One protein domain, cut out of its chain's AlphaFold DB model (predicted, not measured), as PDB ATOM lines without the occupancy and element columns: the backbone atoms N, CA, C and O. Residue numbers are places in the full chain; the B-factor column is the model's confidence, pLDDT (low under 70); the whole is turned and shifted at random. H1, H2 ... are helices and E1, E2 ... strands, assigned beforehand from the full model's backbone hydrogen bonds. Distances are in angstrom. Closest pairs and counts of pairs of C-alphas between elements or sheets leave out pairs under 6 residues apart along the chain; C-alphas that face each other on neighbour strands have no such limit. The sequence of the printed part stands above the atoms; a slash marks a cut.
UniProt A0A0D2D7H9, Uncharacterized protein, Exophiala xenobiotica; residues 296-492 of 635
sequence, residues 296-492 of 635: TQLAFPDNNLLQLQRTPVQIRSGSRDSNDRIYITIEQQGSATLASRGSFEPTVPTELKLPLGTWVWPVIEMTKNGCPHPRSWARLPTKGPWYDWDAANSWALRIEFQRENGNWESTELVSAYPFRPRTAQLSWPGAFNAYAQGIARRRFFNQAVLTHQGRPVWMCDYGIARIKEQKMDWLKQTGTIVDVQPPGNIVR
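AT A GLANCE: This is residues 296 to 492 of the 635 residues of an uncharacterized protein of Exophiala xenobiotica (UniProt A0A0D2D7H9). Little here is regular structure: a strongly twisted wall of seven strands has H2 over one face as second layer, H1 packed on H2, and long loops. Of 197 printed residues, 66 lie in E1 E2 E3 H1 E4 E5 H2 E6 E7, class mixed. The mixed sheet runs E5 E4 E3 E2 E1 E6 E7. The whole is compact, radius of gyration of the C-alphas 17.6 A, spans 55 by 42 by 36 A.

HOW THE PARTS SIT: Begin with the meander of antiparallel hairpins E1, residues 296 to 300, E2, 305 to 310, and E3, 359 to 367; N 298 and O 307, like N 364 and O 308, are 2.8 A apart. H1, 389 to 393, touches H2, 433 to 445, closest at C-alphas 392 and 439, 4.2 A; every O i to N i+4 pair in both is within hydrogen-bond range.

IN THESE COORDINATES: Find C-alpha 296 at (140.985, 158.143, 239.041); later come E4, residues 395 to 402, E5, residues 408 to 413, E6, residues 466 to 473, and E7, residues 478 to 483, with C-alpha 483 at (135.783, 154.219, 245.959).

THE WHOLE: The printed part has no cut; 49 residues have pLDDT under 70, among them residues 318 to 343 in the long link E2 to E3.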
ATOM      1  N   THR A 296     141.041 159.538 239.473       81.31
ATOM      2  CA  THR A 296     140.985 158.143 239.041       81.31
ATOM      3  C   THR A 296     142.363 157.523 239.178       81.31
ATOM      4  O   THR A 296     143.344 158.049 238.652       81.31
ATOM      5  N   GLN A 297     142.442 156.405 239.887       86.00
ATOM      6  CA  GLN A 297     143.667 155.664 240.129       86.00
ATOM      7  C   GLN A 297     143.790 154.472 239.181       86.00
ATOM      8  O   GLN A 297     142.874 153.652 239.078       86.00
ATOM      9  N   LEU A 298     144.971 154.343 238.579       82.75
ATOM     10  CA  LEU A 298     145.437 153.180 237.834       82.75
ATOM     11  C   LEU A 298     146.739 152.678 238.462       82.75
ATOM     12  O   LEU A 298     147.696 153.430 238.659       82.75
ATOM     13  N   ALA A 299     146.779 151.396 238.804       84.00
ATOM     14  CA  ALA A 299     147.942 150.769 239.412       84.00
ATOM     15  C   ALA A 299     148.716 149.953 238.368       84.00
ATOM     16  O   ALA A 299     148.133 149.110 237.696       84.00
ATOM     17  N   PHE A 300     150.038 150.133 238.315       80.94
ATOM     18  CA  PHE A 300     150.962 149.340 237.498       80.94
ATOM     19  C   PHE A 300     151.918 148.581 238.436       80.94
ATOM     20  O   PHE A 300     152.979 149.106 238.793       80.94
ATOM     21  N   PRO A 301     151.520 147.396 238.944       74.00
ATOM     22  CA  PRO A 301     152.268 146.662 239.967       74.00
ATOM     23  C   PRO A 301     153.706 146.362 239.558       74.00
ATOM     24  O   PRO A 301     154.614 146.643 240.336       74.00
ATOM     25  N   ASP A 302     153.899 145.915 238.321       78.56
ATOM     26  CA  ASP A 302     155.202 145.487 237.804       78.56
ATOM     27  C   ASP A 302     156.220 146.636 237.723       78.56
ATOM     28  O   ASP A 302     157.426 146.410 237.766       78.56
ATOM     29  N   ASN A 303     155.737 147.883 237.691       77.75
ATOM     30  CA  ASN A 303     156.565 149.078 237.544       77.75
ATOM     31  C   ASN A 303     156.708 149.876 238.851       77.75
ATOM     32  O   ASN A 303     157.229 150.991 238.824       77.75
ATOM     33  N   ASN A 304     156.222 149.352 239.988       88.62
ATOM     34  CA  ASN A 304     156.165 150.082 241.264       88.62
ATOM     35  C   ASN A 304     155.489 151.465 241.116       88.62
ATOM     36  O   ASN A 304     155.843 152.419 241.803       88.62
ATOM     37  N   LEU A 305     154.509 151.584 240.213       88.25
ATOM     38  CA  LEU A 305     153.941 152.867 239.804       88.25
ATOM     39  C   LEU A 305     152.432 152.914 240.050       88.25
ATOM     40  O   LEU A 305     151.693 151.956 239.804       88.25
ATOM     41  N   LEU A 306     151.983 154.056 240.545       91.50
ATOM     42  CA  LEU A 306     150.595 154.457 240.669       91.50
ATOM     43  C   LEU A 306     150.387 155.696 239.805       91.50
ATOM     44  O   LEU A 306     151.141 156.659 239.932       91.50
ATOM     45  N   GLN A 307     149.370 155.685 238.958       90.38
ATOM     46  CA  GLN A 307     148.971 156.842 238.176       90.38
ATOM     47  C   GLN A 307     147.619 157.341 238.675       90.38
ATOM     48  O   GLN A 307     146.676 156.570 238.821       90.38
ATOM     49  N   LEU A 308     147.536 158.635 238.945       88.69
ATOM     50  CA  LEU A 308     146.343 159.325 239.407       88.69
ATOM     51  C   LEU A 308     146.013 160.412 238.390       88.69
ATOM     52  O   LEU A 308     146.817 161.308 238.139       88.69
ATOM     53  N   GLN A 309     144.836 160.324 237.791       83.25
ATOM     54  CA  GLN A 309     144.344 161.269 236.792       83.25
ATOM     55  C   GLN A 309     143.128 162.007 237.337       83.25
ATOM     56  O   GLN A 309     142.471 161.519 238.247       83.25
ATOM     57  N   ARG A 310     142.804 163.172 236.791       74.75
ATOM     58  CA  ARG A 310     141.597 163.928 237.158       74.75
ATOM     59  C   ARG A 310     140.988 164.592 235.934       74.75
ATOM     60  O   ARG A 310     141.619 164.649 234.879       74.75
ATOM     61  N   THR A 311     139.810 165.181 236.118       65.88
ATOM     62  CA  THR A 311     139.182 166.084 235.148       65.88
ATOM     63  C   THR A 311     140.180 167.136 234.657       65.88
ATOM     64  O   THR A 311     140.921 167.701 235.488       65.88
ATOM     65  N   PRO A 312     140.196 167.427 233.341       69.94
ATOM     66  CA  PRO A 312     141.086 168.423 232.779       69.94
ATOM     67  C   PRO A 312     140.853 169.808 233.375       69.94
ATOM     68  O   PRO A 312     139.800 170.137 233.926       69.94
ATOM     69  N   VAL A 313     141.878 170.636 233.262       71.19
ATOM     70  CA  VAL A 313     141.928 172.005 233.768       71.19
ATOM     71  C   VAL A 313     142.393 172.928 232.661       71.19
ATOM     72  O   VAL A 313     143.164 172.529 231.794       71.19
ATOM     73  N   GLN A 314     141.927 174.171 232.685       76.38
ATOM     74  CA  GLN A 314     142.376 175.168 231.723       76.38
ATOM     75  C   GLN A 314     143.610 175.899 232.228       76.38
ATOM     76  O   GLN A 314     143.704 176.266 233.401       76.38
ATOM     77  N   ILE A 315     144.518 176.168 231.300       78.62
ATOM     78  CA  ILE A 315     145.632 177.090 231.472       78.62
ATOM     79  C   ILE A 315     145.090 178.504 231.725       78.62
ATOM     80  O   ILE A 315     144.304 179.030 230.934       78.62
ATOM     81  N   ARG A 316     145.510 179.123 232.836       78.25
ATOM     82  CA  ARG A 316     145.112 180.483 233.232       78.25
ATOM     83  C   ARG A 316     146.321 181.405 233.368       78.25
ATOM     84  O   ARG A 316     147.434 180.958 233.652       78.25
ATOM     85  N   SER A 317     146.069 182.701 233.190       71.75
ATOM     86  CA  SER A 317     147.064 183.744 233.439       71.75
ATOM     87  C   SER A 317     147.356 183.856 234.933       71.75
ATOM     88  O   SER A 317     146.443 183.784 235.759       71.75
ATOM     89  N   GLY A 318     148.626 184.063 235.275       64.38
ATOM     90  CA  GLY A 318     149.047 184.373 236.637       64.38
ATOM     91  C   GLY A 318     148.524 185.709 237.146       64.38
ATOM     92  O   GLY A 318     148.224 186.610 236.367       64.38
ATOM     93  N   SER A 319     148.450 185.843 238.471       53.12
ATOM     94  CA  SER A 319     147.906 187.027 239.145       53.12
ATOM     95  C   SER A 319     148.916 188.158 239.396       53.12
ATOM     96  O   SER A 319     148.528 189.160 239.994       53.12
ATOM     97  N   ARG A 320     150.200 188.034 239.006       52.97
ATOM     98  CA  ARG A 320     151.244 189.040 239.318       52.97
ATOM     99  C   ARG A 320     152.381 189.131 238.282       52.97
ATOM    100  O   ARG A 320     153.178 188.201 238.181       52.97
ATOM    101  N   ASP A 321     152.458 190.268 237.585       45.66
ATOM    102  CA  ASP A 321     153.623 191.049 237.093       45.66
ATOM    103  C   ASP A 321     154.992 190.392 236.793       45.66
ATOM    104  O   ASP A 321     156.030 191.042 236.909       45.66
ATOM    105  N   SER A 322     155.083 189.140 236.347       42.75
ATOM    106  CA  SER A 322     156.346 188.656 235.764       42.75
ATOM    107  C   SER A 322     156.137 187.552 234.734       42.75
ATOM    108  O   SER A 322     155.486 186.557 235.039       42.75
ATOM    109  N   ASN A 323     156.716 187.772 233.544       45.34
ATOM    110  CA  ASN A 323     156.989 186.853 232.428       45.34
ATOM    111  C   ASN A 323     156.034 185.666 232.278       45.34
ATOM    112  O   ASN A 323     156.190 184.727 233.041       45.34
ATOM    113  N   ASP A 324     155.143 185.669 231.277       46.38
ATOM    114  CA  ASP A 324     154.434 184.526 230.655       46.38
ATOM    115  C   ASP A 324     154.370 183.211 231.460       46.38
ATOM    116  O   ASP A 324     154.694 182.128 230.973       46.38
ATOM    117  N   ARG A 325     153.951 183.276 232.725       56.47
ATOM    118  CA  ARG A 325     153.788 182.097 233.571       56.47
ATOM    119  C   ARG A 325     152.334 181.697 233.546       56.47
ATOM    120  O   ARG A 325     151.462 182.356 234.109       56.47
ATOM    121  N   ILE A 326     152.106 180.579 232.883       54.81
ATOM    122  CA  ILE A 326     150.848 179.859 232.889       54.81
ATOM    123  C   ILE A 326     150.757 179.067 234.190       54.81
ATOM    124  O   ILE A 326     151.656 178.278 234.508       54.81
ATOM    125  N   TYR A 327     149.655 179.250 234.916       64.62
ATOM    126  CA  TYR A 327     149.380 178.516 236.145       64.62
ATOM    127  C   TYR A 327     148.243 177.525 235.933       64.62
ATOM    128  O   TYR A 327     147.191 177.853 235.379       64.62
ATOM    129  N   ILE A 328     148.459 176.309 236.425       56.84
ATOM    130  CA  ILE A 328     147.404 175.312 236.572       56.84
ATOM    131  C   ILE A 328     146.916 175.378 238.013       56.84
ATOM    132  O   ILE A 328     147.608 174.923 238.912       56.84
ATOM    133  N   THR A 329     145.736 175.930 238.273       58.03
ATOM    134  CA  THR A 329     145.205 175.942 239.641       58.03
ATOM    135  C   THR A 329     144.625 174.572 239.992       58.03
ATOM    136  O   THR A 329     143.532 174.211 239.559       58.03
ATOM    137  N   ILE A 330     145.340 173.805 240.815       56.06
ATOM    138  CA  ILE A 330     144.771 172.660 241.532       56.06
ATOM    139  C   ILE A 330     144.262 173.222 242.862       56.06
ATOM    140  O   ILE A 330     145.011 173.413 243.822       56.06
ATOM    141  N   GLU A 331     142.995 173.628 242.844       50.94
ATOM    142  CA  GLU A 331     142.359 174.394 243.912       50.94
ATOM    143  C   GLU A 331     141.987 173.494 245.099       50.94
ATOM    144  O   GLU A 331     141.303 172.489 244.930       50.94
ATOM    145  N   GLN A 332     142.386 173.898 246.308       43.00
ATOM    146  CA  GLN A 332     141.699 173.533 247.542       43.00
ATOM    147  C   GLN A 332     141.283 174.825 248.248       43.00
ATOM    148  O   GLN A 332     142.083 175.451 248.944       43.00
ATOM    149  N   GLN A 333     140.046 175.276 248.025       37.44
ATOM    150  CA  GLN A 333     139.486 176.377 248.810       37.44
ATOM    151  C   GLN A 333     139.103 175.847 250.193       37.44
ATOM    152  O   GLN A 333     138.084 175.186 250.351       37.44
ATOM    153  N   GLY A 334     139.945 176.130 251.184       38.78
ATOM    154  CA  GLY A 334     139.572 176.093 252.595       38.78
ATOM    155  C   GLY A 334     139.161 177.484 253.087       38.78
ATOM    156  O   GLY A 334     139.582 178.500 252.528       38.78
ATOM    157  N   SER A 335     138.348 177.509 254.147       36.31
ATOM    158  CA  SER A 335     137.912 178.709 254.879       36.31
ATOM    159  C   SER A 335     139.061 179.687 255.168       36.31
ATOM    160  O   SER A 335     140.191 179.281 255.444       36.31
ATOM    161  N   ALA A 336     138.763 180.987 255.131       38.16
ATOM    162  CA  ALA A 336     139.717 182.097 255.139       38.16
ATOM    163  C   ALA A 336     140.615 182.224 256.392       38.16
ATOM    164  O   ALA A 336     141.486 183.093 256.413       38.16
ATOM    165  N   THR A 337     140.439 181.392 257.420       37.31
ATOM    166  CA  THR A 337     140.958 181.654 258.772       37.31
ATOM    167  C   THR A 337     142.219 180.886 259.180       37.31
ATOM    168  O   THR A 337     142.726 181.124 260.271       37.31
ATOM    169  N   LEU A 338     142.801 180.029 258.333       38.59
ATOM    170  CA  LEU A 338     144.065 179.343 258.649       38.59
ATOM    171  C   LEU A 338     145.119 179.535 257.552       38.59
ATOM    172  O   LEU A 338     144.851 179.369 256.364       38.59
ATOM    173  N   ALA A 339     146.357 179.814 257.973       36.16
ATOM    174  CA  ALA A 339     147.568 179.957 257.152       36.16
ATOM    175  C   ALA A 339     147.957 178.695 256.334       36.16
ATOM    176  O   ALA A 339     149.021 178.637 255.722       36.16
ATOM    177  N   SER A 340     147.084 177.689 256.290       42.00
ATOM    178  CA  SER A 340     147.153 176.469 255.489       42.00
ATOM    179  C   SER A 340     146.408 176.610 254.155       42.00
ATOM    180  O   SER A 340     145.780 175.661 253.692       42.00
ATOM    181  N   ARG A 341     146.460 177.792 253.518       51.88
ATOM    182  CA  ARG A 341     146.091 177.917 252.101       51.88
ATOM    183  C   ARG A 341     147.075 177.090 251.287       51.88
ATOM    184  O   ARG A 341     148.281 177.318 251.336       51.88
ATOM    185  N   GLY A 342     146.548 176.120 250.562       54.22
ATOM    186  CA  GLY A 342     147.334 175.187 249.788       54.22
ATOM    187  C   GLY A 342     146.906 175.167 248.332       54.22
ATOM    188  O   GLY A 342     146.521 174.109 247.854       54.22
ATOM    189  N   SER A 343     146.929 176.301 247.623       58.97
ATOM    190  CA  SER A 343     146.818 176.223 246.164       58.97
ATOM    191  C   SER A 343     148.095 175.590 245.614       58.97
ATOM    192  O   SER A 343     149.215 175.938 246.008       58.97
ATOM    193  N   PHE A 344     147.936 174.595 244.745       71.00
ATOM    194  CA  PHE A 344     149.049 174.083 243.966       71.00
ATOM    195  C   PHE A 344     148.959 174.643 242.564       71.00
ATOM    196  O   PHE A 344     148.053 174.304 241.810       71.00
ATOM    197  N   GLU A 345     149.918 175.500 242.246       75.44
ATOM    198  CA  GLU A 345     149.958 176.231 240.990       75.44
ATOM    199  C   GLU A 345     151.300 175.948 240.301       75.44
ATOM    200  O   GLU A 345     152.213 176.777 240.349       75.44
ATOM    201  N   PRO A 346     151.499 174.736 239.745       79.31
ATOM    202  CA  PRO A 346     152.694 174.448 238.977       79.31
ATOM    203  C   PRO A 346     152.728 175.345 237.739       79.31
ATOM    204  O   PRO A 346     151.708 175.603 237.096       79.31
ATOM    205  N   THR A 347     153.928 175.822 237.428       82.25
ATOM    206  CA  THR A 347     154.186 176.636 236.245       82.25
ATOM    207  C   THR A 347     154.380 175.726 235.041       82.25
ATOM    208  O   THR A 347     155.186 174.797 235.095       82.25
ATOM    209  N   VAL A 348     153.659 176.009 233.959       82.31
ATOM    210  CA  VAL A 348     153.901 175.362 232.666       82.31
ATOM    211  C   VAL A 348     155.111 176.028 231.998       82.31
ATOM    212  O   VAL A 348     155.163 177.260 231.961       82.31
ATOM    213  N   PRO A 349     156.086 175.255 231.488       81.69
ATOM    214  CA  PRO A 349     157.230 175.807 230.777       81.69
ATOM    215  C   PRO A 349     156.819 176.659 229.567       81.69
ATOM    216  O   PRO A 349     156.018 176.232 228.732       81.69
ATOM    217  N   THR A 350     157.384 177.863 229.458       79.81
ATOM    218  CA  THR A 350     157.095 178.843 228.392       79.81
ATOM    219  C   THR A 350     157.381 178.309 226.990       79.81
ATOM    220  O   THR A 350     156.684 178.628 226.029       79.81
ATOM    221  N   GLU A 351     158.381 177.442 226.875       83.12
ATOM    222  CA  GLU A 351     158.819 176.774 225.654       83.12
ATOM    223  C   GLU A 351     157.734 175.901 225.014       83.12
ATOM    224  O   GLU A 351     157.764 175.684 223.805       83.12
ATOM    225  N   LEU A 352     156.736 175.457 225.788       84.62
ATOM    226  CA  LEU A 352     155.607 174.694 225.258       84.62
ATOM    227  C   LEU A 352     154.626 175.563 224.467       84.62
ATOM    228  O   LEU A 352     153.863 175.009 223.675       84.62
ATOM    229  N   LYS A 353     154.645 176.892 224.660       86.88
ATOM    230  CA  LYS A 353     153.798 177.873 223.958       86.88
ATOM    231  C   LYS A 353     152.309 177.494 223.944       86.88
ATOM    232  O   LYS A 353     151.657 177.569 222.906       86.88
ATOM    233  N   LEU A 354     151.778 177.039 225.079       84.69
ATOM    234  CA  LEU A 354     150.364 176.675 225.192       84.69
ATOM    235  C   LEU A 354     149.499 177.931 225.407       84.69
ATOM    236  O   LEU A 354     149.770 178.675 226.349       84.69
ATOM    237  N   PRO A 355     148.471 178.187 224.577       84.38
ATOM    238  CA  PRO A 355     147.581 179.333 224.757       84.38
ATOM    239  C   PRO A 355     146.801 179.331 226.085       84.38
ATOM    240  O   PRO A 355     146.513 178.288 226.676       84.38
ATOM    241  N   LEU A 356     146.384 180.523 226.530       82.75
ATOM    242  CA  LEU A 356     145.393 180.664 227.605       82.75
ATOM    243  C   LEU A 356     144.078 179.977 227.225       82.75
ATOM    244  O   LEU A 356     143.604 180.095 226.100       82.75
ATOM    245  N   GLY A 357     143.486 179.254 228.175       74.12
ATOM    246  CA  GLY A 357     142.263 178.481 227.955       74.12
ATOM    247  C   GLY A 357     142.481 177.070 227.400       74.12
ATOM    248  O   GLY A 357     141.528 176.288 227.416       74.12
ATOM    249  N   THR A 358     143.700 176.706 226.976       80.56
ATOM    250  CA  THR A 358     144.017 175.328 226.570       80.56
ATOM    251  C   THR A 358     143.733 174.362 227.716       80.56
ATOM    252  O   THR A 358     144.164 174.575 228.854       80.56
ATOM    253  N   TRP A 359     142.993 173.299 227.404       78.50
ATOM    254  CA  TRP A 359     142.726 172.209 228.330       78.50
ATOM    255  C   TRP A 359     143.953 171.313 228.453       78.50
ATOM    256  O   TRP A 359     144.554 170.914 227.457       78.50
ATOM    257  N   VAL A 360     144.306 170.997 229.692       79.75
ATOM    258  CA  VAL A 360     145.366 170.054 230.030       79.75
ATOM    259  C   VAL A 360     144.832 169.037 231.028       79.75
ATOM    260  O   VAL A 360     143.979 169.355 231.855       79.75
ATOM    261  N   TRP A 361     145.351 167.819 230.970       84.44
ATOM    262  CA  TRP A 361     144.983 166.688 231.811       84.44
ATOM    263  C   TRP A 361     146.119 166.426 232.801       84.44
ATOM    264  O   TRP A 361     147.173 165.918 232.409       84.44
ATOM    265  N   PRO A 362     145.963 166.815 234.080       86.12
ATOM    266  CA  PRO A 362     146.974 166.557 235.092       86.12
ATOM    267  C   PRO A 362     147.054 165.066 235.411       86.12
ATOM    268  O   PRO A 362     146.049 164.429 235.734       86.12
ATOM    269  N   VAL A 363     148.275 164.548 235.394       89.19
ATOM    270  CA  VAL A 363     148.616 163.174 235.735       89.19
ATOM    271  C   VAL A 363     149.648 163.192 236.853       89.19
ATOM    272  O   VAL A 363     150.739 163.743 236.712       89.19
ATOM    273  N   ILE A 364     149.314 162.572 237.975       93.50
ATOM    274  CA  ILE A 364     150.238 162.346 239.079       93.50
ATOM    275  C   ILE A 364     150.759 160.916 238.977       93.50
ATOM    276  O   ILE A 364     149.988 159.965 238.916       93.50
ATOM    277  N   GLU A 365     152.075 160.773 238.979       94.31
ATOM    278  CA  GLU A 365     152.773 159.489 238.981       94.31
ATOM    279  C   GLU A 365     153.446 159.316 240.340       94.31
ATOM    280  O   GLU A 365     154.208 160.183 240.759       94.31
ATOM    281  N   MET A 366     153.163 158.231 241.061       95.00
ATOM    282  CA  MET A 366     153.718 157.963 242.392       95.00
ATOM    283  C   MET A 366     154.356 156.585 242.457       95.00
ATOM    284  O   MET A 366     153.778 155.603 241.997       95.00
ATOM    285  N   THR A 367     155.513 156.487 243.104       94.25
ATOM    286  CA  THR A 367     156.090 155.187 243.443       94.25
ATOM    287  C   THR A 367     155.369 154.584 244.651       94.25
ATOM    288  O   THR A 367     155.136 155.260 245.664       94.25
ATOM    289  N   LYS A 368     155.018 153.296 244.570       88.38
ATOM    290  CA  LYS A 368     154.257 152.620 245.638       88.38
ATOM    291  C   LYS A 368     155.100 152.442 246.900       88.38
ATOM    292  O   LYS A 368     154.639 152.734 247.999       88.38
ATOM    293  N   ASN A 369     156.358 152.045 246.739       88.75
ATOM    294  CA  ASN A 369     157.291 151.828 247.848       88.75
ATOM    295  C   ASN A 369     157.873 153.115 248.463       88.75
ATOM    296  O   ASN A 369     158.603 153.044 249.443       88.75
ATOM    297  N   GLY A 370     157.588 154.292 247.897       88.19
ATOM    298  CA  GLY A 370     158.121 155.560 248.397       88.19
ATOM    299  C   GLY A 370     159.538 155.919 247.995       88.19
ATOM    300  O   GLY A 370     160.007 156.980 248.401       88.19
ATOM    301  N   CYS A 371     160.187 155.124 247.147       91.50
ATOM    302  CA  CYS A 371     161.459 155.517 246.556       91.50
ATOM    303  C   CYS A 371     161.302 156.772 245.675       91.50
ATOM    304  O   CYS A 371     160.238 156.971 245.081       91.50
ATOM    305  N   PRO A 372     162.348 157.601 245.522       91.19
ATOM    306  CA  PRO A 372     162.294 158.788 244.676       91.19
ATOM    307  C   PRO A 372     161.848 158.478 243.242       91.19
ATOM    308  O   PRO A 372     162.353 157.554 242.606       91.19
ATOM    309  N   HIS A 373     160.926 159.281 242.710       91.56
ATOM    310  CA  HIS A 373     160.546 159.196 241.305       91.56
ATOM    311  C   HIS A 373     161.668 159.792 240.437       91.56
ATOM    312  O   HIS A 373     162.150 160.890 240.739       91.56
ATOM    313  N   PRO A 374     162.070 159.156 239.319       87.38
ATOM    314  CA  PRO A 374     163.159 159.657 238.469       87.38
ATOM    315  C   PRO A 374     162.881 161.057 237.899       87.38
ATOM    316  O   PRO A 374     163.797 161.850 237.668       87.38
ATOM    317  N   ARG A 375     161.600 161.392 237.715       89.31
ATOM    318  CA  ARG A 375     161.126 162.715 237.278       89.31
ATOM    319  C   ARG A 375     160.433 163.496 238.397       89.31
ATOM    320  O   ARG A 375     159.450 164.175 238.141       89.31
ATOM    321  N   SER A 376     160.906 163.351 239.637       91.69
ATOM    322  CA  SER A 376     160.271 163.956 240.811       91.69
ATOM    323  C   SER A 376     159.919 165.432 240.614       91.69
ATOM    324  O   SER A 376     160.775 166.224 240.205       91.69
ATOM    325  N   TRP A 377     158.690 165.816 240.975       93.75
ATOM    326  CA  TRP A 377     158.271 167.218 240.941       93.75
ATOM    327  C   TRP A 377     159.095 168.069 241.915       93.75
ATOM    328  O   TRP A 377     159.498 169.184 241.581       93.75
ATOM    329  N   ALA A 378     159.360 167.551 243.119       88.50
ATOM    330  CA  ALA A 378     159.978 168.326 244.191       88.50
ATOM    331  C   ALA A 378     161.449 168.663 243.904       88.50
ATOM    332  O   ALA A 378     161.926 169.695 244.377       88.50
ATOM    333  N   ARG A 379     162.140 167.829 243.106       84.50
ATOM    334  CA  ARG A 379     163.561 167.982 242.730       84.50
ATOM    335  C   ARG A 379     164.470 168.234 243.943       84.50
ATOM    336  O   ARG A 379     165.431 168.998 243.852       84.50
ATOM    337  N   LEU A 380     164.161 167.618 245.085       81.00
ATOM    338  CA  LEU A 380     164.993 167.749 246.276       81.00
ATOM    339  C   LEU A 380     166.273 166.914 246.101       81.00
ATOM    340  O   LEU A 380     166.262 165.929 245.358       81.00
ATOM    341  N   PRO A 381     167.366 167.254 246.803       80.19
ATOM    342  CA  PRO A 381     168.565 166.428 246.846       80.19
ATOM    343  C   PRO A 381     168.250 165.011 247.324       80.19
ATOM    344  O   PRO A 381     167.296 164.809 248.072       80.19
ATOM    345  N   THR A 382     169.095 164.052 246.951       77.94
ATOM    346  CA  THR A 382     168.962 162.643 247.359       77.94
ATOM    347  C   THR A 382     168.997 162.460 248.875       77.94
ATOM    348  O   THR A 382     168.450 161.498 249.391       77.94
ATOM    349  N   LYS A 383     169.656 163.370 249.598       81.31
ATOM    350  CA  LYS A 383     169.778 163.347 251.055       81.31
ATOM    351  C   LYS A 383     169.263 164.655 251.632       81.31
ATOM    352  O   LYS A 383     169.572 165.729 251.116       81.31
ATOM    353  N   GLY A 384     168.498 164.568 252.710       82.88
ATOM    354  CA  GLY A 384     167.983 165.740 253.397       82.88
ATOM    355  C   GLY A 384     167.557 165.444 254.826       82.88
ATOM    356  O   GLY A 384     167.539 164.280 255.230       82.88
ATOM    357  N   PRO A 385     167.240 166.501 255.590       83.06
ATOM    358  CA  PRO A 385     167.186 166.454 257.048       83.06
ATOM    359  C   PRO A 385     165.978 165.715 257.627       83.06
ATOM    360  O   PRO A 385     165.911 165.585 258.839       83.06
ATOM    361  N   TRP A 386     165.032 165.226 256.826       87.31
ATOM    362  CA  TRP A 386     163.831 164.526 257.308       87.31
ATOM    363  C   TRP A 386     163.870 163.048 256.907       87.31
ATOM    364  O   TRP A 386     164.447 162.709 255.873       87.31
ATOM    365  N   TYR A 387     163.297 162.152 257.713       91.81
ATOM    366  CA  TYR A 387     163.301 160.715 257.393       91.81
ATOM    367  C   TYR A 387     162.440 160.379 256.165       91.81
ATOM    368  O   TYR A 387     162.829 159.548 255.352       91.81
ATOM    369  N   ASP A 388     161.351 161.110 255.947       93.25
ATOM    370  CA  ASP A 388     160.463 161.002 254.782       93.25
ATOM    371  C   ASP A 388     160.898 161.897 253.598       93.25
ATOM    372  O   ASP A 388     160.104 162.231 252.714       93.25
ATOM    373  N   TRP A 389     162.175 162.287 253.537       89.81
ATOM    374  CA  TRP A 389     162.702 163.145 252.469       89.81
ATOM    375  C   TRP A 389     162.531 162.539 251.072       89.81
ATOM    376  O   TRP A 389     162.074 163.209 250.143       89.81
ATOM    377  N   ASP A 390     162.829 161.248 250.935       91.62
ATOM    378  CA  ASP A 390     162.641 160.510 249.683       91.62
ATOM    379  C   ASP A 390     161.162 160.353 249.329       91.62
ATOM    380  O   ASP A 390     160.789 160.417 248.156       91.62
ATOM    381  N   ALA A 391     160.302 160.268 250.344       94.62
ATOM    382  CA  ALA A 391     158.861 160.224 250.174       94.62
ATOM    383  C   ALA A 391     158.338 161.533 249.543       94.62
ATOM    384  O   ALA A 391     157.474 161.503 248.669       94.62
ATOM    385  N   ALA A 392     158.905 162.692 249.893       94.31
ATOM    386  CA  ALA A 392     158.588 163.950 249.210       94.31
ATOM    387  C   ALA A 392     159.021 163.950 247.730       94.31
ATOM    388  O   ALA A 392     158.395 164.625 246.909       94.31
ATOM    389  N   ASN A 393     160.056 163.175 247.386       93.00
ATOM    390  CA  ASN A 393     160.538 162.985 246.019       93.00
ATOM    391  C   ASN A 393     159.839 161.840 245.263       93.00
ATOM    392  O   ASN A 393     160.088 161.664 244.070       93.00
ATOM    393  N   SER A 394     158.969 161.064 245.901       95.94
ATOM    394  CA  SER A 394     158.444 159.803 245.363       95.94
ATOM    395  C   SER A 394     157.407 159.955 244.244       95.94
ATOM    396  O   SER A 394     156.742 158.983 243.887       95.94
ATOM    397  N   TRP A 395     157.140 161.175 243.788       96.38
ATOM    398  CA  TRP A 395     156.068 161.445 242.845       96.38
ATOM    399  C   TRP A 395     156.437 162.536 241.843       96.38
ATOM    400  O   TRP A 395     157.274 163.404 242.112       96.38
ATOM    401  N   ALA A 396     155.800 162.483 240.681       94.38
ATOM    402  CA  ALA A 396     155.928 163.437 239.595       94.38
ATOM    403  C   ALA A 396     154.565 163.981 239.178       94.38
ATOM    404  O   ALA A 396     153.528 163.349 239.381       94.38
ATOM    405  N   LEU A 397     154.593 165.174 238.588       92.81
ATOM    406  CA  LEU A 397     153.455 165.751 237.896       92.81
ATOM    407  C   LEU A 397     153.772 165.776 236.408       92.81
ATOM    408  O   LEU A 397     154.761 166.379 235.998       92.81
ATOM    409  N   ARG A 398     152.898 165.178 235.617       90.94
ATOM    410  CA  ARG A 398     152.878 165.259 234.163       90.94
ATOM    411  C   ARG A 398     151.579 165.933 233.744       90.94
ATOM    412  O   ARG A 398     150.561 165.804 234.421       90.94
ATOM    413  N   ILE A 399     151.614 166.692 232.663       87.81
ATOM    414  CA  ILE A 399     150.395 167.158 232.001       87.81
ATOM    415  C   ILE A 399     150.334 166.537 230.618       87.81
ATOM    416  O   ILE A 399     151.352 166.446 229.934       87.81
ATOM    417  N   GLU A 400     149.142 166.111 230.230       88.62
ATOM    418  CA  GLU A 400     148.815 165.697 228.870       88.62
ATOM    419  C   GLU A 400     147.959 166.789 228.232       88.62
ATOM    420  O   GLU A 400     147.143 167.416 228.908       88.62
ATOM    421  N   PHE A 401     148.165 167.076 226.955       83.94
ATOM    422  CA  PHE A 401     147.402 168.099 226.248       83.94
ATOM    423  C   PHE A 401     147.370 167.807 224.755       83.94
ATOM    424  O   PHE A 401     148.248 167.132 224.218       83.94
ATOM    425  N   GLN A 402     146.356 168.341 224.084       84.31
ATOM    426  CA  GLN A 402     146.199 168.205 222.646       84.31
ATOM    427  C   GLN A 402     146.650 169.493 221.948       84.31
ATOM    428  O   GLN A 402     146.257 170.594 222.336       84.31
ATOM    429  N   ARG A 403     147.498 169.361 220.928       83.00
ATOM    430  CA  ARG A 403     147.889 170.455 220.029       83.00
ATOM    431  C   ARG A 403     146.753 170.776 219.051       83.00
ATOM    432  O   ARG A 403     145.859 169.963 218.838       83.00
ATOM    433  N   GLU A 404     146.827 171.933 218.393       82.50
ATOM    434  CA  GLU A 404     145.833 172.360 217.388       82.50
ATOM    435  C   GLU A 404     145.682 171.371 216.219       82.50
ATOM    436  O   GLU A 404     144.607 171.247 215.646       82.50
ATOM    437  N   ASN A 405     146.737 170.617 215.901       81.56
ATOM    438  CA  ASN A 405     146.711 169.564 214.881       81.56
ATOM    439  C   ASN A 405     146.060 168.249 215.356       81.56
ATOM    440  O   ASN A 405     146.065 167.270 214.614       81.56
ATOM    441  N   GLY A 406     145.546 168.197 216.587       78.31
ATOM    442  CA  GLY A 406     144.923 167.014 217.176       78.31
ATOM    443  C   GLY A 406     145.893 166.030 217.839       78.31
ATOM    444  O   GLY A 406     145.431 165.075 218.468       78.31
ATOM    445  N   ASN A 407     147.211 166.245 217.762       79.31
ATOM    446  CA  ASN A 407     148.187 165.351 218.382       79.31
ATOM    447  C   ASN A 407     148.220 165.529 219.901       79.31
ATOM    448  O   ASN A 407     148.269 166.651 220.409       79.31
ATOM    449  N   TRP A 408     148.251 164.407 220.614       84.94
ATOM    450  CA  TRP A 408     148.459 164.380 222.056       84.94
ATOM    451  C   TRP A 408     149.945 164.444 222.384       84.94
ATOM    452  O   TRP A 408     150.748 163.664 221.874       84.94
ATOM    453  N   GLU A 409     150.296 165.361 223.272       87.25
ATOM    454  CA  GLU A 409     151.631 165.512 223.827       87.25
ATOM    455  C   GLU A 409     151.571 165.447 225.351       87.25
ATOM    456  O   GLU A 409     150.518 165.616 225.974       87.25
ATOM    457  N   SER A 410     152.723 165.199 225.974       89.44
ATOM    458  CA  SER A 410     152.844 165.294 227.421       89.44
ATOM    459  C   SER A 410     154.202 165.831 227.837       89.44
ATOM    460  O   SER A 410     155.183 165.709 227.106       89.44
ATOM    461  N   THR A 411     154.249 166.444 229.013       89.06
ATOM    462  CA  THR A 411     155.473 167.012 229.588       89.06
ATOM    463  C   THR A 411     155.425 166.935 231.102       89.06
ATOM    464  O   THR A 411     154.366 167.110 231.717       89.06
ATOM    465  N   GLU A 412     156.574 166.703 231.729       89.94
ATOM    466  CA  GLU A 412     156.680 166.781 233.180       89.94
ATOM    467  C   GLU A 412     156.782 168.224 233.650       89.94
ATOM    468  O   GLU A 412     157.473 169.057 233.063       89.94
ATOM    469  N   LEU A 413     156.118 168.495 234.765       88.06
ATOM    470  CA  LEU A 413     156.216 169.743 235.493       88.06
ATOM    471  C   LEU A 413     157.067 169.520 236.739       88.06
ATOM    472  O   LEU A 413     156.925 168.530 237.458       88.06
ATOM    473  N   VAL A 414     157.945 170.476 237.021       88.06
ATOM    474  CA  VAL A 414     158.878 170.418 238.150       88.06
ATOM    475  C   VAL A 414     158.805 171.703 238.959       88.06
ATOM    476  O   VAL A 414     158.394 172.751 238.461       88.06
ATOM    477  N   SER A 415     159.191 171.639 240.229       83.88
ATOM    478  CA  SER A 415     159.290 172.826 241.071       83.88
ATOM    479  C   SER A 415     160.327 173.791 240.494       83.88
ATOM    480  O   SER A 415     161.502 173.451 240.383       83.88
ATOM    481  N   ALA A 416     159.902 175.015 240.165       78.00
ATOM    482  CA  ALA A 416     160.799 176.066 239.680       78.00
ATOM    483  C   ALA A 416     161.785 176.548 240.759       78.00
ATOM    484  O   ALA A 416     162.853 177.069 240.447       78.00
ATOM    485  N   TYR A 417     161.431 176.374 242.037       77.88
ATOM    486  CA  TYR A 417     162.220 176.846 243.173       77.88
ATOM    487  C   TYR A 417     162.274 175.784 244.282       77.88
ATOM    488  O   TYR A 417     161.681 175.979 245.352       77.88
ATOM    489  N   PRO A 418     162.970 174.652 244.057       75.00
ATOM    490  CA  PRO A 418     162.975 173.516 244.979       75.00
ATOM    491  C   PRO A 418     163.500 173.871 246.378       75.00
ATOM    492  O   PRO A 418     163.036 173.319 247.371       75.00
ATOM    493  N   PHE A 419     164.386 174.864 246.466       77.06
ATOM    494  CA  PHE A 419     165.043 175.293 247.704       77.06
ATOM    495  C   PHE A 419     164.482 176.580 248.309       77.06
ATOM    496  O   PHE A 419     165.046 177.104 249.268       77.06
ATOM    497  N   ARG A 420     163.390 177.133 247.763       77.06
ATOM    498  CA  ARG A 420     162.803 178.357 248.318       77.06
ATOM    499  C   ARG A 420     162.291 178.070 249.734       77.06
ATOM    500  O   ARG A 420     161.429 177.195 249.872       77.06
ATOM    501  N   PRO A 421     162.765 178.788 250.771       74.44
ATOM    502  CA  PRO A 421     162.213 178.662 252.112       74.44
ATOM    503  C   PRO A 421     160.720 178.966 252.078       74.44
ATOM    504  O   PRO A 421     160.289 179.906 251.404       74.44
ATOM    505  N   ARG A 422     159.916 178.170 252.780       74.19
ATOM    506  CA  ARG A 422     158.462 178.351 252.758       74.19
ATOM    507  C   ARG A 422     158.027 179.651 253.432       74.19
ATOM    508  O   ARG A 422     157.115 180.319 252.961       74.19
ATOM    509  N   THR A 423     158.688 180.015 254.519       69.00
ATOM    510  CA  THR A 423     158.467 181.288 255.207       69.00
ATOM    511  C   THR A 423     159.822 181.935 255.431       69.00
ATOM    512  O   THR A 423     160.754 181.247 255.846       69.00
ATOM    513  N   ALA A 424     159.934 183.237 255.178       58.31
ATOM    514  CA  ALA A 424     161.189 183.963 255.356       58.31
ATOM    515  C   ALA A 424     161.637 183.996 256.830       58.31
ATOM    516  O   ALA A 424     162.825 184.114 257.112       58.31
ATOM    517  N   GLN A 425     160.682 183.867 257.756       56.47
ATOM    518  CA  GLN A 425     160.900 183.949 259.197       56.47
ATOM    519  C   GLN A 425     161.373 182.631 259.831       56.47
ATOM    520  O   GLN A 425     161.961 182.657 260.909       56.47
ATOM    521  N   LEU A 426     161.136 181.474 259.199       56.44
ATOM    522  CA  LEU A 426     161.481 180.176 259.784       56.44
ATOM    523  C   LEU A 426     162.827 179.695 259.249       56.44
ATOM    524  O   LEU A 426     162.936 179.190 258.134       56.44
ATOM    525  N   SER A 427     163.859 179.797 260.084       61.06
ATOM    526  CA  SER A 427     165.183 179.222 259.834       61.06
ATOM    527  C   SER A 427     165.241 177.713 260.110       61.06
ATOM    528  O   SER A 427     166.233 177.225 260.650       61.06
ATOM    529  N   TRP A 428     164.157 176.996 259.816       67.81
ATOM    530  CA  TRP A 428     164.010 175.579 260.134       67.81
ATOM    531  C   TRP A 428     164.715 174.714 259.078       67.81
ATOM    532  O   TRP A 428     164.521 174.940 257.877       67.81
ATOM    533  N   PRO A 429     165.498 173.703 259.487       69.94
ATOM    534  CA  PRO A 429     166.129 172.786 258.553       69.94
ATOM    535  C   PRO A 429     165.115 172.040 257.676       69.94
ATOM    536  O   PRO A 429     164.140 171.467 258.157       69.94
ATOM    537  N   GLY A 430     165.326 172.059 256.362       70.94
ATOM    538  CA  GLY A 430     164.504 171.383 255.365       70.94
ATOM    539  C   GLY A 430     163.136 172.019 255.143       70.94
ATOM    540  O   GLY A 430     162.329 171.439 254.422       70.94
ATOM    541  N   ALA A 431     162.870 173.210 255.697       81.62
ATOM    542  CA  ALA A 431     161.614 173.944 255.517       81.62
ATOM    543  C   ALA A 431     161.476 174.588 254.121       81.62
ATOM    544  O   ALA A 431     161.043 175.736 253.962       81.62
ATOM    545  N   PHE A 432     161.855 173.843 253.083       83.69
ATOM    546  CA  PHE A 432     161.686 174.234 251.695       83.69
ATOM    547  C   PHE A 432     160.235 174.055 251.268       83.69
ATOM    548  O   PHE A 432     159.562 173.087 251.636       83.69
ATOM    549  N   ASN A 433     159.756 174.967 250.425       84.38
ATOM    550  CA  ASN A 433     158.404 174.895 249.901       84.38
ATOM    551  C   ASN A 433     158.176 173.597 249.106       84.38
ATOM    552  O   ASN A 433     157.143 172.959 249.277       84.38
ATOM    553  N   ALA A 434     159.147 173.158 248.297       86.25
ATOM    554  CA  ALA A 434     159.000 171.928 247.520       86.25
ATOM    555  C   ALA A 434     158.927 170.673 248.396       86.25
ATOM    556  O   ALA A 434     158.109 169.805 248.116       86.25
ATOM    557  N   TYR A 435     159.688 170.609 249.493       90.75
ATOM    558  CA  TYR A 435     159.563 169.521 250.463       90.75
ATOM    559  C   TYR A 435     158.196 169.541 251.151       90.75
ATOM    560  O   TYR A 435     157.460 168.557 251.075       90.75
ATOM    561  N   ALA A 436     157.801 170.685 251.719       89.12
ATOM    562  CA  ALA A 436     156.519 170.831 252.407       89.12
ATOM    563  C   ALA A 436     155.333 170.441 251.510       89.12
ATOM    564  O   ALA A 436     154.427 169.732 251.945       89.12
ATOM    565  N   GLN A 437     155.334 170.899 250.255       89.44
ATOM    566  CA  GLN A 437     154.297 170.561 249.284       89.44
ATOM    567  C   GLN A 437     154.402 169.110 248.794       89.44
ATOM    568  O   GLN A 437     153.372 168.465 248.607       89.44
ATOM    569  N   GLY A 438     155.622 168.607 248.595       92.38
ATOM    570  CA  GLY A 438     155.907 167.251 248.135       92.38
ATOM    571  C   GLY A 438     155.350 166.203 249.084       92.38
ATOM    572  O   GLY A 438     154.547 165.366 248.672       92.38
ATOM    573  N   ILE A 439     155.694 166.301 250.369       92.88
ATOM    574  CA  ILE A 439     155.219 165.340 251.364       92.88
ATOM    575  C   ILE A 439     153.713 165.463 251.617       92.88
ATOM    576  O   ILE A 439     153.015 164.460 251.757       92.88
ATOM    577  N   ALA A 440     153.177 166.686 251.617       88.88
ATOM    578  CA  ALA A 440     151.749 166.897 251.807       88.88
ATOM    579  C   ALA A 440     150.914 166.286 250.673       88.88
ATOM    580  O   ALA A 440     149.851 165.742 250.949       88.88
ATOM    581  N   ARG A 441     151.396 166.311 249.419       89.75
ATOM    582  CA  ARG A 441     150.711 165.639 248.299       89.75
ATOM    583  C   ARG A 441     150.808 164.131 248.371       89.75
ATOM    584  O   ARG A 441     149.809 163.464 248.136       89.75
ATOM    585  N   ARG A 442     151.971 163.592 248.744       91.69
ATOM    586  CA  ARG A 442     152.081 162.151 248.980       91.69
ATOM    587  C   ARG A 442     151.066 161.693 250.026       91.69
ATOM    588  O   ARG A 442     150.366 160.719 249.785       91.69
ATOM    589  N   ARG A 443     150.927 162.421 251.140       89.38
ATOM    590  CA  ARG A 443     149.896 162.136 252.153       89.38
ATOM    591  C   ARG A 443     148.477 162.273 251.603       89.38
ATOM    592  O   ARG A 443     147.682 161.365 251.804       89.38
ATOM    593  N   PHE A 444     148.194 163.355 250.878       86.56
ATOM    594  CA  PHE A 444     146.897 163.602 250.246       86.56
ATOM    595  C   PHE A 444     146.459 162.424 249.368       86.56
ATOM    596  O   PHE A 444     145.372 161.885 249.563       86.56
ATOM    597  N   PHE A 445     147.329 161.970 248.463       88.50
ATOM    598  CA  PHE A 445     147.040 160.863 247.552       88.50
ATOM    599  C   PHE A 445     147.092 159.483 248.210       88.50
ATOM    600  O   PHE A 445     146.345 158.599 247.819       88.50
ATOM    601  N   ASN A 446     147.890 159.305 249.262       88.50
ATOM    602  CA  ASN A 446     147.825 158.100 250.092       88.50
ATOM    603  C   ASN A 446     146.661 158.139 251.099       88.50
ATOM    604  O   ASN A 446     146.574 157.262 251.958       88.50
ATOM    605  N   GLN A 447     145.803 159.166 251.032       83.69
ATOM    606  CA  GLN A 447     144.660 159.376 251.923       83.69
ATOM    607  C   GLN A 447     145.039 159.303 253.418       83.69
ATOM    608  O   GLN A 447     144.269 158.828 254.254       83.69
ATOM    609  N   ALA A 448     146.238 159.786 253.757       84.81
ATOM    610  CA  ALA A 448     146.768 159.823 255.115       84.81
ATOM    611  C   ALA A 448     146.489 161.183 255.769       84.81
ATOM    612  O   ALA A 448     146.826 162.234 255.219       84.81
ATOM    613  N   VAL A 449     145.914 161.167 256.972       77.81
ATOM    614  CA  VAL A 449     145.556 162.378 257.721       77.81
ATOM    615  C   VAL A 449     146.709 162.772 258.631       77.81
ATOM    616  O   VAL A 449     147.108 162.007 259.502       77.81
ATOM    617  N   LEU A 450     147.228 163.986 258.476       79.69
ATOM    618  CA  LEU A 450     148.253 164.502 259.375       79.69
ATOM    619  C   LEU A 450     147.620 164.920 260.713       79.69
ATOM    620  O   LEU A 450     146.680 165.717 260.740       79.69
ATOM    621  N   THR A 451     148.128 164.403 261.834       80.25
ATOM    622  CA  THR A 451     147.690 164.879 263.156       80.25
ATOM    623  C   THR A 451     148.073 166.346 263.364       80.25
ATOM    624  O   THR A 451     149.138 166.802 262.944       80.25
ATOM    625  N   HIS A 452     147.199 167.099 264.034       72.56
ATOM    626  CA  HIS A 452     147.493 168.476 264.434       72.56
ATOM    627  C   HIS A 452     148.564 168.541 265.530       72.56
ATOM    628  O   HIS A 452     149.320 169.508 265.592       72.56
ATOM    629  N   GLN A 453     148.653 167.509 266.375       74.50
ATOM    630  CA  GLN A 453     149.636 167.429 267.451       74.50
ATOM    631  C   GLN A 453     151.007 167.055 266.873       74.50
ATOM    632  O   GLN A 453     151.168 165.985 266.287       74.50
ATOM    633  N   GLY A 454     151.995 167.940 267.023       66.88
ATOM    634  CA  GLY A 454     153.364 167.720 266.537       66.88
ATOM    635  C   GLY A 454     153.601 168.087 265.068       66.88
ATOM    636  O   GLY A 454     154.674 167.808 264.542       66.88
ATOM    637  N   ARG A 455     152.635 168.727 264.390       78.50
ATOM    638  CA  ARG A 455     152.835 169.274 263.040       78.50
ATOM    639  C   ARG A 455     153.572 170.619 263.115       78.50
ATOM    640  O   ARG A 455     152.994 171.573 263.640       78.50
ATOM    641  N   PRO A 456     154.772 170.765 262.517       78.12
ATOM    642  CA  PRO A 456     155.407 172.072 262.397       78.12
ATOM    643  C   PRO A 456     154.516 173.042 261.611       78.12
ATOM    644  O   PRO A 456     153.963 172.674 260.573       78.12
ATOM    645  N   VAL A 457     154.403 174.292 262.069       78.19
ATOM    646  CA  VAL A 457     153.493 175.316 261.499       78.19
ATOM    647  C   VAL A 457     153.733 175.562 260.002       78.19
ATOM    648  O   VAL A 457     152.828 175.957 259.272       78.19
ATOM    649  N   TRP A 458     154.945 175.291 259.518       79.62
ATOM    650  CA  TRP A 458     155.305 175.442 258.114       79.62
ATOM    651  C   TRP A 458     154.946 174.240 257.234       79.62
ATOM    652  O   TRP A 458     155.038 174.346 256.018       79.62
ATOM    653  N   MET A 459     154.555 173.081 257.757       83.00
ATOM    654  CA  MET A 459     154.194 171.966 256.874       83.00
ATOM    655  C   MET A 459     152.845 172.216 256.181       83.00
ATOM    656  O   MET A 459     151.901 172.723 256.787       83.00
ATOM    657  N   CYS A 460     152.739 171.841 254.898       82.12
ATOM    658  CA  CYS A 460     151.443 171.782 254.216       82.12
ATOM    659  C   CYS A 460     150.610 170.612 254.752       82.12
ATOM    660  O   CYS A 460     151.131 169.537 255.066       82.12
ATOM    661  N   ASP A 461     149.301 170.806 254.710       78.69
ATOM    662  CA  ASP A 461     148.307 169.757 254.851       78.69
ATOM    663  C   ASP A 461     147.185 170.042 253.857       78.69
ATOM    664  O   ASP A 461     146.592 171.120 253.900       78.69
ATOM    665  N   TYR A 462     146.966 169.108 252.936       76.19
ATOM    666  CA  TYR A 462     145.935 169.212 251.905       76.19
ATOM    667  C   TYR A 462     144.722 168.323 252.225       76.19
ATOM    668  O   TYR A 462     143.853 168.135 251.379       76.19
ATOM    669  N   GLY A 463     144.637 167.739 253.426       75.94
ATOM    670  CA  GLY A 463     143.604 166.752 253.741       75.94
ATOM    671  C   GLY A 463     143.813 165.443 252.973       75.94
ATOM    672  O   GLY A 463     144.946 164.989 252.821       75.94
ATOM    673  N   ILE A 464     142.724 164.840 252.488       77.94
ATOM    674  CA  ILE A 464     142.735 163.553 251.774       77.94
ATOM    675  C   ILE A 464     142.158 163.696 250.365       77.94
ATOM    676  O   ILE A 464     141.198 164.434 250.150       77.94
ATOM    677  N   ALA A 465     142.735 162.976 249.405       78.44
ATOM    678  CA  ALA A 465     142.229 162.923 248.042       78.44
ATOM    679  C   ALA A 465     140.977 162.044 247.960       78.44
ATOM    680  O   ALA A 465     140.922 160.955 248.540       78.44
ATOM    681  N   ARG A 466     139.992 162.471 247.164       74.44
ATOM    682  CA  ARG A 466     138.913 161.587 246.726       74.44
ATOM    683  C   ARG A 466     139.425 160.765 245.554       74.44
ATOM    684  O   ARG A 466     139.642 161.312 244.476       74.44
ATOM    685  N   ILE A 467     139.638 159.473 245.778       80.06
ATOM    686  CA  ILE A 467     140.209 158.576 244.778       80.06
ATOM    687  C   ILE A 467     139.194 157.494 244.427       80.06
ATOM    688  O   ILE A 467     138.634 156.834 245.299       80.06
ATOM    689  N   LYS A 468     138.978 157.312 243.131       78.81
ATOM    690  CA  LYS A 468     138.223 156.211 242.554       78.81
ATOM    691  C   LYS A 468     139.205 155.279 241.854       78.81
ATOM    692  O   LYS A 468     139.978 155.716 241.009       78.81
ATOM    693  N   GLU A 469     139.203 154.002 242.192       81.81
ATOM    694  CA  GLU A 469     140.006 153.005 241.492       81.81
ATOM    695  C   GLU A 469     139.202 152.458 240.318       81.81
ATOM    696  O   GLU A 469     138.075 151.984 240.484       81.81
ATOM    697  N   GLN A 470     139.793 152.526 239.126       71.00
ATOM    698  CA  GLN A 470     139.227 151.905 237.941       71.00
ATOM    699  C   GLN A 470     139.796 150.494 237.808       71.00
ATOM    700  O   GLN A 470     140.996 150.308 237.610       71.00
ATOM    701  N   LYS A 471     138.923 149.490 237.890       73.25
ATOM    702  CA  LYS A 471     139.269 148.089 237.635       73.25
ATOM    703  C   LYS A 471     138.647 147.656 236.326       73.25
ATOM    704  O   LYS A 471     137.432 147.758 236.155       73.25
ATOM    705  N   MET A 472     139.480 147.159 235.423       68.00
ATOM    706  CA  MET A 472     139.034 146.572 234.169       68.00
ATOM    707  C   MET A 472     139.051 145.051 234.291       68.00
ATOM    708  O   MET A 472     140.105 144.447 234.486       68.00
ATOM    709  N   ASP A 473     137.876 144.440 234.187       67.44
ATOM    710  CA  ASP A 473     137.748 143.006 233.967       67.44
ATOM    711  C   ASP A 473     137.836 142.767 232.458       67.44
ATOM    712  O   ASP A 473     136.883 143.009 231.716       67.44
ATOM    713  N   TRP A 474     139.009 142.337 231.995       63.66
ATOM    714  CA  TRP A 474     139.268 142.095 230.575       63.66
ATOM    715  C   TRP A 474     138.441 140.941 230.004       63.66
ATOM    716  O   TRP A 474     138.129 140.961 228.816       63.66
ATOM    717  N   LEU A 475     138.061 139.959 230.831       62.03
ATOM    718  CA  LEU A 475     137.258 138.812 230.397       62.03
ATOM    719  C   LEU A 475     135.799 139.214 230.198       62.03
ATOM    720  O   LEU A 475     135.178 138.823 229.215       62.03
ATOM    721  N   LYS A 476     135.255 140.013 231.121       64.88
ATOM    722  CA  LYS A 476     133.877 140.519 231.028       64.88
ATOM    723  C   LYS A 476     133.758 141.794 230.203       64.88
ATOM    724  O   LYS A 476     132.641 142.230 229.941       64.88
ATOM    725  N   GLN A 477     134.887 142.401 229.842       61.00
ATOM    726  CA  GLN A 477     134.965 143.730 229.236       61.00
ATOM    727  C   GLN A 477     134.198 144.786 230.048       61.00
ATOM    728  O   GLN A 477     133.567 145.688 229.498       61.00
ATOM    729  N   THR A 478     134.237 144.679 231.378       57.44
ATOM    730  CA  THR A 478     133.563 145.620 232.276       57.44
ATOM    731  C   THR A 478     134.569 146.499 233.003       57.44
ATOM    732  O   THR A 478     135.575 146.034 233.539       57.44
ATOM    733  N   GLY A 479     134.282 147.800 233.032       61.94
ATOM    734  CA  GLY A 479     134.949 148.750 233.911       61.94
ATOM    735  C   GLY A 479     134.139 148.899 235.189       61.94
ATOM    736  O   GLY A 479     132.964 149.256 235.141       61.94
ATOM    737  N   THR A 480     134.757 148.645 236.335       65.88
ATOM    738  CA  THR A 480     134.179 149.010 237.629       65.88
ATOM    739  C   THR A 480     134.953 150.180 238.199       65.88
ATOM    740  O   THR A 480     136.182 150.198 238.181       65.88
ATOM    741  N   ILE A 481     134.216 151.178 238.673       66.19
ATOM    742  CA  ILE A 481     134.774 152.313 239.394       66.19
ATOM    743  C   ILE A 481     134.368 152.129 240.846       66.19
ATOM    744  O   ILE A 481     133.179 152.113 241.163       66.19
ATOM    745  N   VAL A 482     135.353 151.951 241.716       74.69
ATOM    746  CA  VAL A 482     135.128 151.755 243.148       74.69
ATOM    747  C   VAL A 482     135.776 152.882 243.931       74.69
ATOM    748  O   VAL A 482     136.839 153.372 243.559       74.69
ATOM    749  N   ASP A 483     135.139 153.312 245.015       69.94
ATOM    750  CA  ASP A 483     135.783 154.219 245.959       69.94
ATOM    751  C   ASP A 483     137.001 153.546 246.586       69.94
ATOM    752  O   ASP A 483     136.893 152.463 247.170       69.94
ATOM    753  N   VAL A 484     138.157 154.207 246.493       77.44
ATOM    754  CA  VAL A 484     139.296 153.872 247.343       77.44
ATOM    755  C   VAL A 484     138.982 154.453 248.707       77.44
ATOM    756  O   VAL A 484     139.031 155.670 248.918       77.44
ATOM    757  N   GLN A 485     138.575 153.565 249.609       72.75
ATOM    758  CA  GLN A 485     138.270 153.942 250.976       72.75
ATOM    759  C   GLN A 485     139.538 154.486 251.633       72.75
ATOM    760  O   GLN A 485     140.581 153.827 251.557       72.75
ATOM    761  N   PRO A 486     139.466 155.663 252.282       71.44
ATOM    762  CA  PRO A 486     140.611 156.194 252.988       71.44
ATOM    763  C   PRO A 486     141.027 155.165 254.040       71.44
ATOM    764  O   PRO A 486     140.176 154.697 254.799       71.44
ATOM    765  N   PRO A 487     142.319 154.825 254.145       66.69
ATOM    766  CA  PRO A 487     142.779 153.784 255.057       66.69
ATOM    767  C   PRO A 487     142.588 154.161 256.537       66.69
ATOM    768  O   PRO A 487     142.925 153.381 257.417       66.69
ATOM    769  N   GLY A 488     142.079 155.365 256.837       63.34
ATOM    770  CA  GLY A 488     141.903 155.866 258.201       63.34
ATOM    771  C   GLY A 488     143.226 156.183 258.900       63.34
ATOM    772  O   GLY A 488     143.238 156.467 260.096       63.34
ATOM    773  N   ASN A 489     144.339 156.154 258.165       77.56
ATOM    774  CA  ASN A 489     145.674 156.310 258.722       77.56
ATOM    775  C   ASN A 489     145.900 157.754 259.172       77.56
ATOM    776  O   ASN A 489     146.109 158.655 258.355       77.56
ATOM    777  N   ILE A 490     145.889 157.964 260.488       79.31
ATOM    778  CA  ILE A 490     146.386 159.194 261.100       79.31
ATOM    779  C   ILE A 490     147.902 159.059 261.234       79.31
ATOM    780  O   ILE A 490     148.399 158.209 261.969       79.31
ATOM    781  N   VAL A 491     148.643 159.912 260.533       84.88
ATOM    782  CA  VAL A 491     150.109 159.945 260.539       84.88
ATOM    783  C   VAL A 491     150.612 161.185 261.269       84.88
ATOM    784  O   VAL A 491     149.959 162.232 261.265       84.88
ATOM    785  N   ARG A 492     151.786 161.095 261.899       85.62
ATOM    786  CA  ARG A 492     152.489 162.276 262.429       85.62
ATOM    787  C   ARG A 492     153.411 162.865 261.370       85.62
ATOM    788  O   ARG A 492     153.716 162.216 260.372       85.62
TER     789      ARG A 492